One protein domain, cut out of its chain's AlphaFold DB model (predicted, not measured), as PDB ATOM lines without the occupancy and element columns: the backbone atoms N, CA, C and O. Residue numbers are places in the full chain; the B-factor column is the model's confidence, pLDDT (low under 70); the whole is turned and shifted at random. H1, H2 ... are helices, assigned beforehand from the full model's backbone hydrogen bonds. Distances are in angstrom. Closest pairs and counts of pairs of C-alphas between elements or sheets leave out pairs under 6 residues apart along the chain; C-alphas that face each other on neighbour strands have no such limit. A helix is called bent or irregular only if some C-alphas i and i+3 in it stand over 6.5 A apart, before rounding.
ATOM      1  N   SER A 396     111.529 205.124 155.339       93.25
ATOM      2  CA  SER A 396     112.788 204.579 155.859       93.25
ATOM      3  C   SER A 396     112.573 203.724 157.108       93.25
ATOM      4  O   SER A 396     113.279 202.742 157.322       93.25
ATOM      5  N   ILE A 397     111.585 204.077 157.936       93.06
ATOM      6  CA  ILE A 397     111.230 203.329 159.148       93.06
ATOM      7  C   ILE A 397     110.554 202.011 158.765       93.06
ATOM      8  O   ILE A 397     110.863 200.970 159.345       93.06
ATOM      9  N   VAL A 398     109.644 202.043 157.788       93.44
ATOM     10  CA  VAL A 398     108.938 200.846 157.307       93.44
ATOM     11  C   VAL A 398     109.913 199.857 156.661       93.44
ATOM     12  O   VAL A 398     109.880 198.671 156.988       93.44
ATOM     13  N   GLU A 399     110.823 200.336 155.810       93.75
ATOM     14  CA  GLU A 399     111.862 199.510 155.180       93.75
ATOM     15  C   GLU A 399     112.811 198.902 156.228       93.75
ATOM     16  O   GLU A 399     113.048 197.691 156.214       93.75
ATOM     17  N   ALA A 400     113.274 199.696 157.200       94.06
ATOM     18  CA  ALA A 400     114.119 199.219 158.298       94.06
ATOM     19  C   ALA A 400     113.414 198.168 159.179       94.06
ATOM     20  O   ALA A 400     114.022 197.170 159.581       94.06
ATOM     21  N   ALA A 401     112.115 198.339 159.446       94.50
ATOM     22  CA  ALA A 401     111.314 197.334 160.145       94.50
ATOM     23  C   ALA A 401     111.193 196.037 159.329       94.50
ATOM     24  O   ALA A 401     111.244 194.939 159.894       94.50
ATOM     25  N   GLY A 402     111.076 196.165 158.004       93.44
ATOM     26  CA  GLY A 402     111.121 195.059 157.053       93.44
ATOM     27  C   GLY A 402     112.399 194.238 157.174       93.44
ATOM     28  O   GLY A 402     112.327 193.013 157.312       93.44
ATOM     29  N   VAL A 403     113.555 194.905 157.208       93.88
ATOM     30  CA  VAL A 403     114.866 194.260 157.390       93.88
ATOM     31  C   VAL A 403     114.921 193.489 158.709       93.88
ATOM     32  O   VAL A 403     115.248 192.300 158.710       93.88
ATOM     33  N   LEU A 404     114.548 194.126 159.825       93.94
ATOM     34  CA  LEU A 404     114.561 193.477 161.139       93.94
ATOM     35  C   LEU A 404     113.626 192.261 161.187       93.94
ATOM     36  O   LEU A 404     114.008 191.197 161.676       93.94
ATOM     37  N   GLY A 405     112.407 192.400 160.663       93.50
ATOM     38  CA  GLY A 405     111.431 191.315 160.607       93.50
ATOM     39  C   GLY A 405     111.923 190.126 159.777       93.50
ATOM     40  O   GLY A 405     111.828 188.982 160.227       93.50
ATOM     41  N   GLN A 406     112.517 190.380 158.606       91.94
ATOM     42  CA  GLN A 406     113.112 189.330 157.773       91.94
ATOM     43  C   GLN A 406     114.305 188.652 158.454       91.94
ATOM     44  O   GLN A 406     114.422 187.426 158.398       91.94
ATOM     45  N   TRP A 407     115.157 189.411 159.145       93.31
ATOM     46  CA  TRP A 407     116.260 188.847 159.922       93.31
ATOM     47  C   TRP A 407     115.752 187.917 161.034       93.31
ATOM     48  O   TRP A 407     116.197 186.773 161.119       93.31
ATOM     49  N   LEU A 408     114.743 188.329 161.809       93.69
ATOM     50  CA  LEU A 408     114.113 187.475 162.829       93.69
ATOM     51  C   LEU A 408     113.498 186.205 162.226       93.69
ATOM     52  O   LEU A 408     113.651 185.108 162.770       93.69
ATOM     53  N   ASN A 409     112.824 186.336 161.082       92.12
ATOM     54  CA  ASN A 409     112.253 185.207 160.350       92.12
ATOM     55  C   ASN A 409     113.338 184.213 159.892       92.12
ATOM     56  O   ASN A 409     113.131 182.994 159.963       92.12
ATOM     57  N   ARG A 410     114.493 184.731 159.457       91.19
ATOM     58  CA  ARG A 410     115.671 183.962 159.042       91.19
ATOM     59  C   ARG A 410     116.318 183.247 160.228       91.19
ATOM     60  O   ARG A 410     116.521 182.038 160.149       91.19
ATOM     61  N   VAL A 411     116.558 183.943 161.341       92.50
ATOM     62  CA  VAL A 411     117.081 183.346 162.586       92.50
ATOM     63  C   VAL A 411     116.188 182.193 163.048       92.50
ATOM     64  O   VAL A 411     116.681 181.098 163.316       92.50
ATOM     65  N   ALA A 412     114.865 182.390 163.049       91.38
ATOM     66  CA  ALA A 412     113.915 181.338 163.401       91.38
ATOM     67  C   ALA A 412     113.988 180.120 162.463       91.38
ATOM     68  O   ALA A 412     113.787 178.993 162.908       91.38
ATOM     69  N   TYR A 413     114.258 180.327 161.170       90.81
ATOM     70  CA  TYR A 413     114.431 179.232 160.215       90.81
ATOM     71  C   TYR A 413     115.707 178.428 160.485       90.81
ATOM     72  O   TYR A 413     115.623 177.207 160.573       90.81
ATOM     73  N   PHE A 414     116.857 179.086 160.655       90.69
ATOM     74  CA  PHE A 414     118.128 178.387 160.879       90.69
ATOM     75  C   PHE A 414     118.170 177.660 162.222       90.69
ATOM     76  O   PHE A 414     118.590 176.506 162.265       90.69
ATOM     77  N   ALA A 415     117.651 178.276 163.287       90.88
ATOM     78  CA  ALA A 415     117.509 177.610 164.580       90.88
ATOM     79  C   ALA A 415     116.619 176.356 164.466       90.88
ATOM     80  O   ALA A 415     117.001 175.271 164.891       90.88
ATOM     81  N   ALA A 416     115.473 176.467 163.784       89.69
ATOM     82  CA  ALA A 416     114.605 175.321 163.521       89.69
ATOM     83  C   ALA A 416     115.264 174.238 162.648       89.69
ATOM     84  O   ALA A 416     115.000 173.051 162.835       89.69
ATOM     85  N   TYR A 417     116.089 174.633 161.678       89.12
ATOM     86  CA  TYR A 417     116.795 173.713 160.788       89.12
ATOM     87  C   TYR A 417     117.875 172.909 161.522       89.12
ATOM     88  O   TYR A 417     118.032 171.717 161.242       89.12
ATOM     89  N   ALA A 418     118.575 173.550 162.464       88.19
ATOM     90  CA  ALA A 418     119.578 172.925 163.321       88.19
ATOM     91  C   ALA A 418     118.951 171.979 164.364       88.19
ATOM     92  O   ALA A 418     119.475 170.891 164.594       88.19
ATOM     93  N   ASP A 419     117.804 172.351 164.940       87.50
ATOM     94  CA  ASP A 419     117.120 171.550 165.967       87.50
ATOM     95  C   ASP A 419     116.463 170.269 165.413       87.50
ATOM     96  O   ASP A 419     116.280 169.279 166.131       87.50
ATOM     97  N   VAL A 420     116.056 170.259 164.139       87.75
ATOM     98  CA  VAL A 420     115.361 169.113 163.531       87.75
ATOM     99  C   VAL A 420     116.356 168.116 162.936       87.75
ATOM    100  O   VAL A 420     117.026 168.393 161.944       87.75
ATOM    101  N   SER A 421     116.354 166.897 163.490       83.50
ATOM    102  CA  SER A 421     117.172 165.765 163.030       83.50
ATOM    103  C   SER A 421     117.102 165.533 161.515       83.50
ATOM    104  O   SER A 421     116.019 165.415 160.935       83.50
ATOM    105  N   GLU A 422     118.268 165.366 160.889       78.50
ATOM    106  CA  GLU A 422     118.407 165.138 159.444       78.50
ATOM    107  C   GLU A 422     117.739 163.850 158.953       78.50
ATOM    108  O   GLU A 422     117.302 163.771 157.809       78.50
ATOM    109  N   LYS A 423     117.622 162.841 159.825       77.50
ATOM    110  CA  LYS A 423     117.060 161.520 159.494       77.50
ATOM    111  C   LYS A 423     115.532 161.469 159.600       77.50
ATOM    112  O   LYS A 423     114.942 160.397 159.456       77.50
ATOM    113  N   LYS A 424     114.879 162.592 159.905       80.75
ATOM    114  CA  LYS A 424     113.430 162.649 160.107       80.75
ATOM    115  C   LYS A 424     112.701 162.614 158.761       80.75
ATOM    116  O   LYS A 424     112.994 163.410 157.872       80.75
ATOM    117  N   ALA A 425     111.724 161.715 158.629       74.44
ATOM    118  CA  ALA A 425     110.785 161.757 157.512       74.44
ATOM    119  C   ALA A 425     110.055 163.114 157.502       74.44
ATOM    120  O   ALA A 425     109.727 163.642 158.564       74.44
ATOM    121  N   ASP A 426     109.841 163.685 156.317       80.50
ATOM    122  CA  ASP A 426     109.230 165.008 156.126       80.50
ATOM    123  C   ASP A 426     109.942 166.149 156.883       80.50
ATOM    124  O   ASP A 426     109.298 167.053 157.425       80.50
ATOM    125  N   ARG A 427     111.285 166.130 156.912       81.81
ATOM    126  CA  ARG A 427     112.131 167.133 157.591       81.81
ATOM    127  C   ARG A 427     111.664 168.571 157.353       81.81
ATOM    128  O   ARG A 427     111.485 169.310 158.314       81.81
ATOM    129  N   ASP A 428     111.373 168.953 156.112       81.56
ATOM    130  CA  ASP A 428     110.939 170.315 155.763       81.56
ATOM    131  C   ASP A 428     109.642 170.738 156.453       81.56
ATOM    132  O   ASP A 428     109.437 171.912 156.772       81.56
ATOM    133  N   LYS A 429     108.720 169.799 156.666       81.44
ATOM    134  CA  LYS A 429     107.469 170.050 157.383       81.44
ATOM    135  C   LYS A 429     107.740 170.295 158.861       81.44
ATOM    136  O   LYS A 429     107.206 171.234 159.445       81.44
ATOM    137  N   GLU A 430     108.619 169.498 159.446       83.31
ATOM    138  CA  GLU A 430     109.002 169.616 160.849       83.31
ATOM    139  C   GLU A 430     109.827 170.882 161.120       83.31
ATOM    140  O   GLU A 430     109.560 171.577 162.101       83.31
ATOM    141  N   VAL A 431     110.724 171.265 160.205       86.62
ATOM    142  CA  VAL A 431     111.440 172.552 160.246       86.62
ATOM    143  C   VAL A 431     110.450 173.715 160.195       86.62
ATOM    144  O   VAL A 431     110.547 174.645 160.994       86.62
ATOM    145  N   ARG A 432     109.433 173.657 159.324       84.56
ATOM    146  CA  ARG A 432     108.374 174.681 159.282       84.56
ATOM    147  C   ARG A 432     107.625 174.798 160.613       84.56
ATOM    148  O   ARG A 432     107.347 175.918 161.043       84.56
ATOM    149  N   LYS A 433     107.325 173.679 161.283       84.19
ATOM    150  CA  LYS A 433     106.656 173.681 162.599       84.19
ATOM    151  C   LYS A 433     107.535 174.288 163.679       84.19
ATOM    152  O   LYS A 433     107.062 175.118 164.452       84.19
ATOM    153  N   ALA A 434     108.795 173.871 163.738       88.12
ATOM    154  CA  ALA A 434     109.757 174.399 164.696       88.12
ATOM    155  C   ALA A 434     109.951 175.911 164.494       88.12
ATOM    156  O   ALA A 434     109.814 176.672 165.452       88.12
ATOM    157  N   LYS A 435     110.101 176.368 163.243       90.00
ATOM    158  CA  LYS A 435     110.181 177.795 162.900       90.00
ATOM    159  C   LYS A 435     108.969 178.573 163.410       90.00
ATOM    160  O   LYS A 435     109.129 179.616 164.037       90.00
ATOM    161  N   ALA A 436     107.756 178.076 163.171       87.56
ATOM    162  CA  ALA A 436     106.544 178.757 163.622       87.56
ATOM    163  C   ALA A 436     106.457 178.859 165.153       87.56
ATOM    164  O   ALA A 436     106.035 179.893 165.666       87.56
ATOM    165  N   LYS A 437     106.902 177.835 165.895       89.31
ATOM    166  CA  LYS A 437     106.976 177.888 167.367       89.31
ATOM    167  C   LYS A 437     107.954 178.961 167.854       89.31
ATOM    168  O   LYS A 437     107.642 179.681 168.802       89.31
ATOM    169  N   ILE A 438     109.102 179.100 167.190       91.19
ATOM    170  CA  ILE A 438     110.082 180.147 167.508       91.19
ATOM    171  C   ILE A 438     109.481 181.534 167.242       91.19
ATOM    172  O   ILE A 438     109.507 182.380 168.133       91.19
ATOM    173  N   ILE A 439     108.839 181.739 166.085       91.00
ATOM    174  CA  ILE A 439     108.153 183.004 165.757       91.00
ATOM    175  C   ILE A 439     107.081 183.338 166.803       91.00
ATOM    176  O   ILE A 439     107.039 184.458 167.300       91.00
ATOM    177  N   VAL A 440     106.260 182.368 167.215       89.81
ATOM    178  CA  VAL A 440     105.264 182.557 168.288       89.81
ATOM    179  C   VAL A 440     105.909 183.004 169.598       89.81
ATOM    180  O   VAL A 440     105.322 183.787 170.349       89.81
ATOM    181  N   THR A 441     107.111 182.514 169.885       90.88
ATOM    182  CA  THR A 441     107.849 182.912 171.083       90.88
ATOM    183  C   THR A 441     108.305 184.367 170.971       90.88
ATOM    184  O   THR A 441     108.043 185.140 171.891       90.88
ATOM    185  N   PHE A 442     108.871 184.770 169.828       92.81
ATOM    186  CA  PHE A 442     109.214 186.172 169.560       92.81
ATOM    187  C   PHE A 442     107.994 187.096 169.655       92.81
ATOM    188  O   PHE A 442     108.068 188.137 170.302       92.81
ATOM    189  N   GLU A 443     106.847 186.702 169.092       90.94
ATOM    190  CA  GLU A 443     105.595 187.463 169.207       90.94
ATOM    191  C   GLU A 443     105.140 187.603 170.659       90.94
ATOM    192  O   GLU A 443     104.720 188.677 171.078       90.94
ATOM    193  N   SER A 444     105.233 186.529 171.443       89.94
ATOM    194  CA  SER A 444     104.815 186.541 172.848       89.94
ATOM    195  C   SER A 444     105.697 187.470 173.682       89.94
ATOM    196  O   SER A 444     105.184 188.240 174.495       89.94
ATOM    197  N   VAL A 445     107.012 187.460 173.438       90.31
ATOM    198  CA  VAL A 445     107.943 188.415 174.051       90.31
ATOM    199  C   VAL A 445     107.592 189.835 173.623       90.31
ATOM    200  O   VAL A 445     107.404 190.692 174.488       90.31
ATOM    201  N   ALA A 446     107.380 190.067 172.325       88.88
ATOM    202  CA  ALA A 446     107.053 191.392 171.813       88.88
ATOM    203  C   ALA A 446     105.758 191.964 172.428       88.88
ATOM    204  O   ALA A 446     105.679 193.142 172.782       88.88
ATOM    205  N   MET A 447     104.742 191.117 172.598       86.12
ATOM    206  CA  MET A 447     103.444 191.506 173.158       86.12
ATOM    207  C   MET A 447     103.466 191.703 174.677       86.12
ATOM    208  O   MET A 447     102.662 192.475 175.196       86.12
ATOM    209  N   SER A 448     104.365 191.024 175.396       86.88
ATOM    210  CA  SER A 448     104.476 191.140 176.860       86.88
ATOM    211  C   SER A 448     105.282 192.356 177.329       86.88
ATOM    212  O   SER A 448     105.161 192.776 178.483       86.88
ATOM    213  N   ALA A 449     106.088 192.947 176.446       85.31
ATOM    214  CA  ALA A 449     106.904 194.106 176.765       85.31
ATOM    215  C   ALA A 449     106.061 195.379 176.961       85.31
ATOM    216  O   ALA A 449     105.197 195.710 176.144       85.31
ATOM    217  N   ARG A 450     106.349 196.119 178.041       80.19
ATOM    218  CA  ARG A 450     105.636 197.356 178.412       80.19
ATOM    219  C   ARG A 450     105.931 198.515 177.460       80.19
ATOM    220  O   ARG A 450     105.005 199.220 177.078       80.19
ATOM    221  N   ASP A 451     107.185 198.626 177.025       81.56
ATOM    222  CA  ASP A 451     107.697 199.743 176.230       81.56
ATOM    223  C   ASP A 451     108.358 199.251 174.926       81.56
ATOM    224  O   ASP A 451     108.890 198.133 174.901       81.56
ATOM    225  N   PRO A 452     108.372 200.061 173.846       82.31
ATOM    226  CA  PRO A 452     108.931 199.659 172.551       82.31
ATOM    227  C   PRO A 452     110.411 199.259 172.627       82.31
ATOM    228  O   PRO A 452     110.827 198.293 171.994       82.31
ATOM    229  N   LEU A 453     111.205 199.957 173.443       82.44
ATOM    230  CA  LEU A 453     112.613 199.623 173.645       82.44
ATOM    231  C   LEU A 453     112.777 198.235 174.275       82.44
ATOM    232  O   LEU A 453     113.530 197.412 173.763       82.44
ATOM    233  N   ALA A 454     112.032 197.961 175.353       86.00
ATOM    234  CA  ALA A 454     112.064 196.666 176.026       86.00
ATOM    235  C   ALA A 454     111.616 195.539 175.085       86.00
ATOM    236  O   ALA A 454     112.214 194.465 175.079       86.00
ATOM    237  N   MET A 455     110.601 195.809 174.260       89.50
ATOM    238  CA  MET A 455     110.118 194.892 173.230       89.50
ATOM    239  C   MET A 455     111.250 194.495 172.287       89.50
ATOM    240  O   MET A 455     111.563 193.313 172.144       89.50
ATOM    241  N   ILE A 456     111.883 195.488 171.668       87.19
ATOM    242  CA  ILE A 456     112.913 195.265 170.661       87.19
ATOM    243  C   ILE A 456     114.143 194.600 171.286       87.19
ATOM    244  O   ILE A 456     114.627 193.600 170.759       87.19
ATOM    245  N   SER A 457     114.603 195.076 172.447       87.69
ATOM    246  CA  SER A 457     115.780 194.516 173.114       87.69
ATOM    247  C   SER A 457     115.580 193.058 173.515       87.69
ATOM    248  O   SER A 457     116.499 192.253 173.374       87.69
ATOM    249  N   GLN A 458     114.392 192.694 174.012       90.62
ATOM    250  CA  GLN A 458     114.106 191.323 174.434       90.62
ATOM    251  C   GLN A 458     113.999 190.380 173.236       90.62
ATOM    252  O   GLN A 458     114.577 189.294 173.278       90.62
ATOM    253  N   VAL A 459     113.326 190.804 172.161       91.50
ATOM    254  CA  VAL A 459     113.216 190.012 170.927       91.50
ATOM    255  C   VAL A 459     114.591 189.817 170.285       91.50
ATOM    256  O   VAL A 459     114.956 188.681 169.990       91.50
ATOM    257  N   ILE A 460     115.395 190.879 170.149       90.88
ATOM    258  CA  ILE A 460     116.768 190.794 169.623       90.88
ATOM    259  C   ILE A 460     117.635 189.899 170.509       90.88
ATOM    260  O   ILE A 460     118.307 189.009 170.002       90.88
ATOM    261  N   SER A 461     117.592 190.076 171.832       89.44
ATOM    262  CA  SER A 461     118.383 189.257 172.763       89.44
ATOM    263  C   SER A 461     118.002 187.782 172.707       89.44
ATOM    264  O   SER A 461     118.837 186.916 172.956       89.44
ATOM    265  N   GLN A 462     116.734 187.475 172.443       89.00
ATOM    266  CA  GLN A 462     116.291 186.101 172.272       89.00
ATOM    267  C   GLN A 462     116.732 185.538 170.920       89.00
ATOM    268  O   GLN A 462     117.203 184.405 170.865       89.00
ATOM    269  N   ALA A 463     116.625 186.326 169.851       89.81
ATOM    270  CA  ALA A 463     117.102 185.948 168.529       89.81
ATOM    271  C   ALA A 463     118.621 185.717 168.515       89.81
ATOM    272  O   ALA A 463     119.054 184.679 168.032       89.81
ATOM    273  N   GLY A 464     119.413 186.589 169.143       87.25
ATOM    274  CA  GLY A 464     120.870 186.439 169.262       87.25
ATOM    275  C   GLY A 464     121.318 185.242 170.112       87.25
ATOM    276  O   GLY A 464     122.426 184.744 169.960       87.25
ATOM    277  N   ARG A 465     120.456 184.719 170.998       86.81
ATOM    278  CA  ARG A 465     120.714 183.433 171.677       86.81
ATOM    279  C   ARG A 465     120.470 182.231 170.767       86.81
ATOM    280  O   ARG A 465     121.063 181.183 170.993       86.81
ATOM    281  N   LEU A 466     119.560 182.366 169.804       87.06
ATOM    282  CA  LEU A 466     119.178 181.305 168.869       87.06
ATOM    283  C   LEU A 466     120.037 181.305 167.598       87.06
ATOM    284  O   LEU A 466     120.232 180.252 167.000       87.06
ATOM    285  N   GLY A 467     120.543 182.464 167.178       74.56
ATOM    286  CA  GLY A 467     121.431 182.626 166.034       74.56
ATOM    287  C   GLY A 467     122.650 183.464 166.403       74.56
ATOM    288  O   GLY A 467     122.522 184.466 167.090       74.56
ATOM    289  N   GLN A 468     123.832 183.081 165.922       65.62
ATOM    290  CA  GLN A 468     125.104 183.764 166.210       65.62
ATOM    291  C   GLN A 468     125.348 185.012 165.333       65.62
ATOM    292  O   GLN A 468     126.491 185.350 165.046       65.62
ATOM    293  N   GLY A 469     124.286 185.657 164.846       71.06
ATOM    294  CA  GLY A 469     124.380 186.814 163.956       71.06
ATOM    295  C   GLY A 469     123.975 188.102 164.657       71.06
ATOM    296  O   GLY A 469     123.027 188.102 165.442       71.06
ATOM    297  N   ASP A 470     124.655 189.196 164.326       82.69
ATOM    298  CA  ASP A 470     124.258 190.532 164.757       82.69
ATOM    299  C   ASP A 470     123.024 191.026 163.988       82.69
ATOM    300  O   ASP A 470     122.657 190.514 162.922       82.69
ATOM    301  N   VAL A 471     122.356 192.025 164.564       88.31
ATOM    302  CA  VAL A 471     121.244 192.721 163.909       88.31
ATOM    303  C   VAL A 471     121.798 193.549 162.746       88.31
ATOM    304  O   VAL A 471     122.792 194.243 162.947       88.31
ATOM    305  N   PRO A 472     121.167 193.528 161.557       91.00
ATOM    306  CA  PRO A 472     121.626 194.325 160.422       91.00
ATOM    307  C   PRO A 472     121.599 195.830 160.714       91.00
ATOM    308  O   PRO A 472     120.622 196.335 161.278       91.00
ATOM    309  N   ASP A 473     122.626 196.555 160.271       90.62
ATOM    310  CA  ASP A 473     122.733 198.011 160.451       90.62
ATOM    311  C   ASP A 473     121.576 198.762 159.774       90.62
ATOM    312  O   ASP A 473     121.122 199.801 160.261       90.62
ATOM    313  N   GLU A 474     121.026 198.213 158.690       93.25
ATOM    314  CA  GLU A 474     119.893 198.782 157.960       93.25
ATOM    315  C   GLU A 474     118.592 198.778 158.778       93.25
ATOM    316  O   GLU A 474     117.657 199.507 158.449       93.25
ATOM    317  N   ALA A 475     118.519 198.012 159.873       92.69
ATOM    318  CA  ALA A 475     117.388 198.048 160.801       92.69
ATOM    319  C   ALA A 475     117.422 199.263 161.747       92.69
ATOM    320  O   ALA A 475     116.409 199.576 162.384       92.69
ATOM    321  N   LYS A 476     118.557 199.967 161.852       92.19
ATOM    322  CA  LYS A 476     118.767 201.061 162.810       92.19
ATOM    323  C   LYS A 476     117.703 202.171 162.766       92.19
ATOM    324  O   LYS A 476     117.239 202.538 163.845       92.19
ATOM    325  N   PRO A 477     117.230 202.661 161.600       92.94
ATOM    326  CA  PRO A 477     116.192 203.697 161.560       92.94
ATOM    327  C   PRO A 477     114.904 203.305 162.298       92.94
ATOM    328  O   PRO A 477     114.261 204.150 162.916       92.94
ATOM    329  N   PHE A 478     114.538 202.020 162.284       93.12
ATOM    330  CA  PHE A 478     113.391 201.520 163.040       93.12
ATOM    331  C   PHE A 478     113.666 201.483 164.549       93.12
ATOM    332  O   PHE A 478     112.793 201.849 165.339       93.12
ATOM    333  N   LEU A 479     114.876 201.078 164.952       90.62
ATOM    334  CA  LEU A 479     115.299 201.069 166.358       90.62
ATOM    335  C   LEU A 479     115.248 202.483 166.947       90.62
ATOM    336  O   LEU A 479     114.629 202.695 167.991       90.62
ATOM    337  N   ASP A 480     115.829 203.448 166.236       90.62
ATOM    338  CA  ASP A 480     115.878 204.850 166.647       90.62
ATOM    339  C   ASP A 480     114.459 205.446 166.719       90.62
ATOM    340  O   ASP A 480     114.084 206.063 167.721       90.62
ATOM    341  N   ALA A 481     113.614 205.184 165.712       89.69
ATOM    342  CA  ALA A 481     112.225 205.649 165.690       89.69
ATOM    343  C   ALA A 481     111.379 205.085 166.844       89.69
ATOM    344  O   ALA A 481     110.514 205.785 167.383       89.69
ATOM    345  N   ALA A 482     111.615 203.833 167.243       87.38
ATOM    346  CA  ALA A 482     110.932 203.211 168.374       87.38
ATOM    347  C   ALA A 482     111.404 203.762 169.733       87.38
ATOM    348  O   ALA A 482     110.627 203.756 170.690       87.38
ATOM    349  N   MET A 483     112.648 204.245 169.829       85.12
ATOM    350  CA  MET A 483     113.199 204.856 171.047       85.12
ATOM    351  C   MET A 483     112.719 206.295 171.260       85.12
ATOM    352  O   MET A 483     112.409 206.681 172.384       85.12
ATOM    353  N   ILE A 484     112.669 207.091 170.190       84.94
ATOM    354  CA  ILE A 484     112.399 208.536 170.254       84.94
ATOM    355  C   ILE A 484     110.902 208.838 170.483       84.94
ATOM    356  O   ILE A 484     110.554 209.852 171.097       84.94
ATOM    357  N   GLY A 485     110.021 207.931 170.046       80.25
ATOM    358  CA  GLY A 485     108.574 208.008 170.257       80.25
ATOM    359  C   GLY A 485     107.852 209.044 169.376       80.25
ATOM    360  O   GLY A 485     108.479 209.874 168.716       80.25
ATOM    361  N   PRO A 486     106.506 209.027 169.356       79.44
ATOM    362  CA  PRO A 486     105.702 209.774 168.382       79.44
ATOM    363  C   PRO A 486     105.793 211.299 168.528       79.44
ATOM    364  O   PRO A 486     105.669 212.016 167.542       79.44
ATOM    365  N   ALA A 487     106.047 211.814 169.737       74.88
ATOM    366  CA  ALA A 487     106.129 213.256 169.998       74.88
ATOM    367  C   ALA A 487     107.306 213.948 169.283       74.88
ATOM    368  O   ALA A 487     107.295 215.164 169.127       74.88
ATOM    369  N   ASN A 488     108.299 213.173 168.842       75.62
ATOM    370  CA  ASN A 488     109.544 213.654 168.247       75.62
ATOM    371  C   ASN A 488     109.775 213.052 166.844       75.62
ATOM    372  O   ASN A 488     110.916 212.882 166.422       75.62
ATOM    373  N   GLY A 489     108.700 212.682 166.136       72.69
ATOM    374  CA  GLY A 489     108.776 212.103 164.788       72.69
ATOM    375  C   GLY A 489     109.086 210.600 164.735       72.69
ATOM    376  O   GLY A 489     109.343 210.074 163.657       72.69
ATOM    377  N   GLY A 490     109.067 209.903 165.877       83.19
ATOM    378  CA  GLY A 490     109.167 208.445 165.957       83.19
ATOM    379  C   GLY A 490     107.811 207.738 165.838       83.19
ATOM    380  O   GLY A 490     106.811 208.316 165.419       83.19
ATOM    381  N   ILE A 491     107.760 206.472 166.250       88.12
ATOM    382  CA  ILE A 491     106.555 205.627 166.157       88.12
ATOM    383  C   ILE A 491     106.000 205.267 167.537       88.12
ATOM    384  O   ILE A 491     106.717 205.223 168.537       88.12
ATOM    385  N   THR A 492     104.698 204.990 167.608       88.38
ATOM    386  CA  THR A 492     104.062 204.479 168.833       88.38
ATOM    387  C   THR A 492     104.476 203.029 169.116       88.38
ATOM    388  O   THR A 492     104.816 202.271 168.204       88.38
ATOM    389  N   ALA A 493     104.371 202.598 170.379       86.81
ATOM    390  CA  ALA A 493     104.607 201.202 170.769       86.81
ATOM    391  C   ALA A 493     103.745 200.214 169.972       86.81
ATOM    392  O   ALA A 493     104.194 199.130 169.607       86.81
ATOM    393  N   GLU A 494     102.503 200.596 169.686       87.88
ATOM    394  CA  GLU A 494     101.592 199.773 168.905       87.88
ATOM    395  C   GLU A 494     102.029 199.663 167.439       87.88
ATOM    396  O   GLU A 494     102.078 198.558 166.900       87.88
ATOM    397  N   GLN A 495     102.413 200.774 166.806       89.56
ATOM    398  CA  GLN A 495     102.943 200.759 165.440       89.56
ATOM    399  C   GLN A 495     104.211 199.910 165.338       89.56
ATOM    400  O   GLN A 495     104.329 199.109 164.412       89.56
ATOM    401  N   ALA A 496     105.119 200.023 166.312       90.81
ATOM    402  CA  ALA A 496     106.327 199.206 166.370       90.81
ATOM    403  C   ALA A 496     105.998 197.705 166.458       90.81
ATOM    404  O   ALA A 496     106.570 196.910 165.711       90.81
ATOM    405  N   ARG A 497     105.040 197.314 167.315       91.31
ATOM    406  CA  ARG A 497     104.559 195.920 167.418       91.31
ATOM    407  C   ARG A 497     103.987 195.427 166.095       91.31
ATOM    408  O   ARG A 497     104.344 194.348 165.635       91.31
ATOM    409  N   HIS A 498     103.116 196.218 165.480       92.62
ATOM    410  CA  HIS A 498     102.455 195.877 164.226       92.62
ATOM    411  C   HIS A 498     103.433 195.704 163.062       92.62
ATOM    412  O   HIS A 498     103.351 194.697 162.355       92.62
ATOM    413  N   LEU A 499     104.369 196.642 162.892       93.25
ATOM    414  CA  LEU A 499     105.436 196.560 161.894       93.25
ATOM    415  C   LEU A 499     106.267 195.288 162.098       93.25
ATOM    416  O   LEU A 499     106.390 194.472 161.184       93.25
ATOM    417  N   LEU A 500     106.768 195.078 163.318       93.06
ATOM    418  CA  LEU A 500     107.605 193.926 163.645       93.06
ATOM    419  C   LEU A 500     106.877 192.600 163.389       93.06
ATOM    420  O   LEU A 500     107.429 191.704 162.754       93.06
ATOM    421  N   MET A 501     105.628 192.478 163.847       92.12
ATOM    422  CA  MET A 501     104.823 191.268 163.676       92.12
ATOM    423  C   MET A 501     104.572 190.939 162.205       92.12
ATOM    424  O   MET A 501     104.756 189.791 161.799       92.12
ATOM    425  N   VAL A 502     104.149 191.918 161.401       93.69
ATOM    426  CA  VAL A 502     103.869 191.694 159.976       93.69
ATOM    427  C   VAL A 502     105.118 191.236 159.240       93.69
ATOM    428  O   VAL A 502     105.083 190.208 158.562       93.69
ATOM    429  N   TYR A 503     106.227 191.960 159.393       94.19
ATOM    430  CA  TYR A 503     107.445 191.663 158.644       94.19
ATOM    431  C   TYR A 503     108.154 190.399 159.134       94.19
ATOM    432  O   TYR A 503     108.772 189.705 158.329       94.19
ATOM    433  N   MET A 504     107.997 190.032 160.409       92.62
ATOM    434  CA  MET A 504     108.437 188.733 160.925       92.62
ATOM    435  C   MET A 504     107.604 187.569 160.371       92.62
ATOM    436  O   MET A 504     108.121 186.463 160.213       92.62
ATOM    437  N   ARG A 505     106.323 187.789 160.057       91.69
ATOM    438  CA  ARG A 505     105.437 186.788 159.436       91.69
ATOM    439  C   ARG A 505     105.578 186.705 157.919       91.69
ATOM    440  O   ARG A 505     105.138 185.722 157.320       91.69
ATOM    441  N   LEU A 506     106.186 187.706 157.292       92.12
ATOM    442  CA  LEU A 506     106.426 187.740 155.857       92.12
ATOM    443  C   LEU A 506     107.498 186.712 155.467       92.12
ATOM    444  O   LEU A 506     108.595 186.672 156.026       92.12
TER     445      LEU A 506
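This is residues 396 to 506 of the 528 residues of an uncharacterized protein of Capsulimonas corticalis (UniProt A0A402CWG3). Two long helices, H1 and H2, make a V, and shorter H3 and H5 pack on both its arms, with H4 on the first part of H1. The printed part is all helix, 111 residues with five named helices, H1 to H5 in chain order. It is a compact rod, radius of gyration of the C-alphas 14.6 A, spans 54 by 25 by 21 A.

H1, residues 396 to 419, begins at C-alpha (112.788, 204.579, 155.859) and is 34.8 A long. H2, residues 427 to 448, is 31.7 A long. H3 is residues 452 to 466 and H4 473 to 484, irregular, with C-alphas 474 and 477 7.1 A apart. H5, residues 493 to 505, ends at C-alpha (105.437, 186.788, 159.436).

H1 touches H2 with residues 409 to 419 alone, closest C-alphas Ala 416 and Ala 434, 5.1 A, at a steep tilt of 49 degrees. H2, H3, H4 and H5 form an up-and-down bundle, each running against the one before. H2 and H4 are apart. Each O i to N i+4 pair is within hydrogen-bond range in H1, H2, H3 and H5, but 6 of 8 in H4.

The farthest C-alphas, Lys 423 and Ala 487, are 53.9 A apart. The printed part has no cut and no long link; residue 468 is under pLDDT 70.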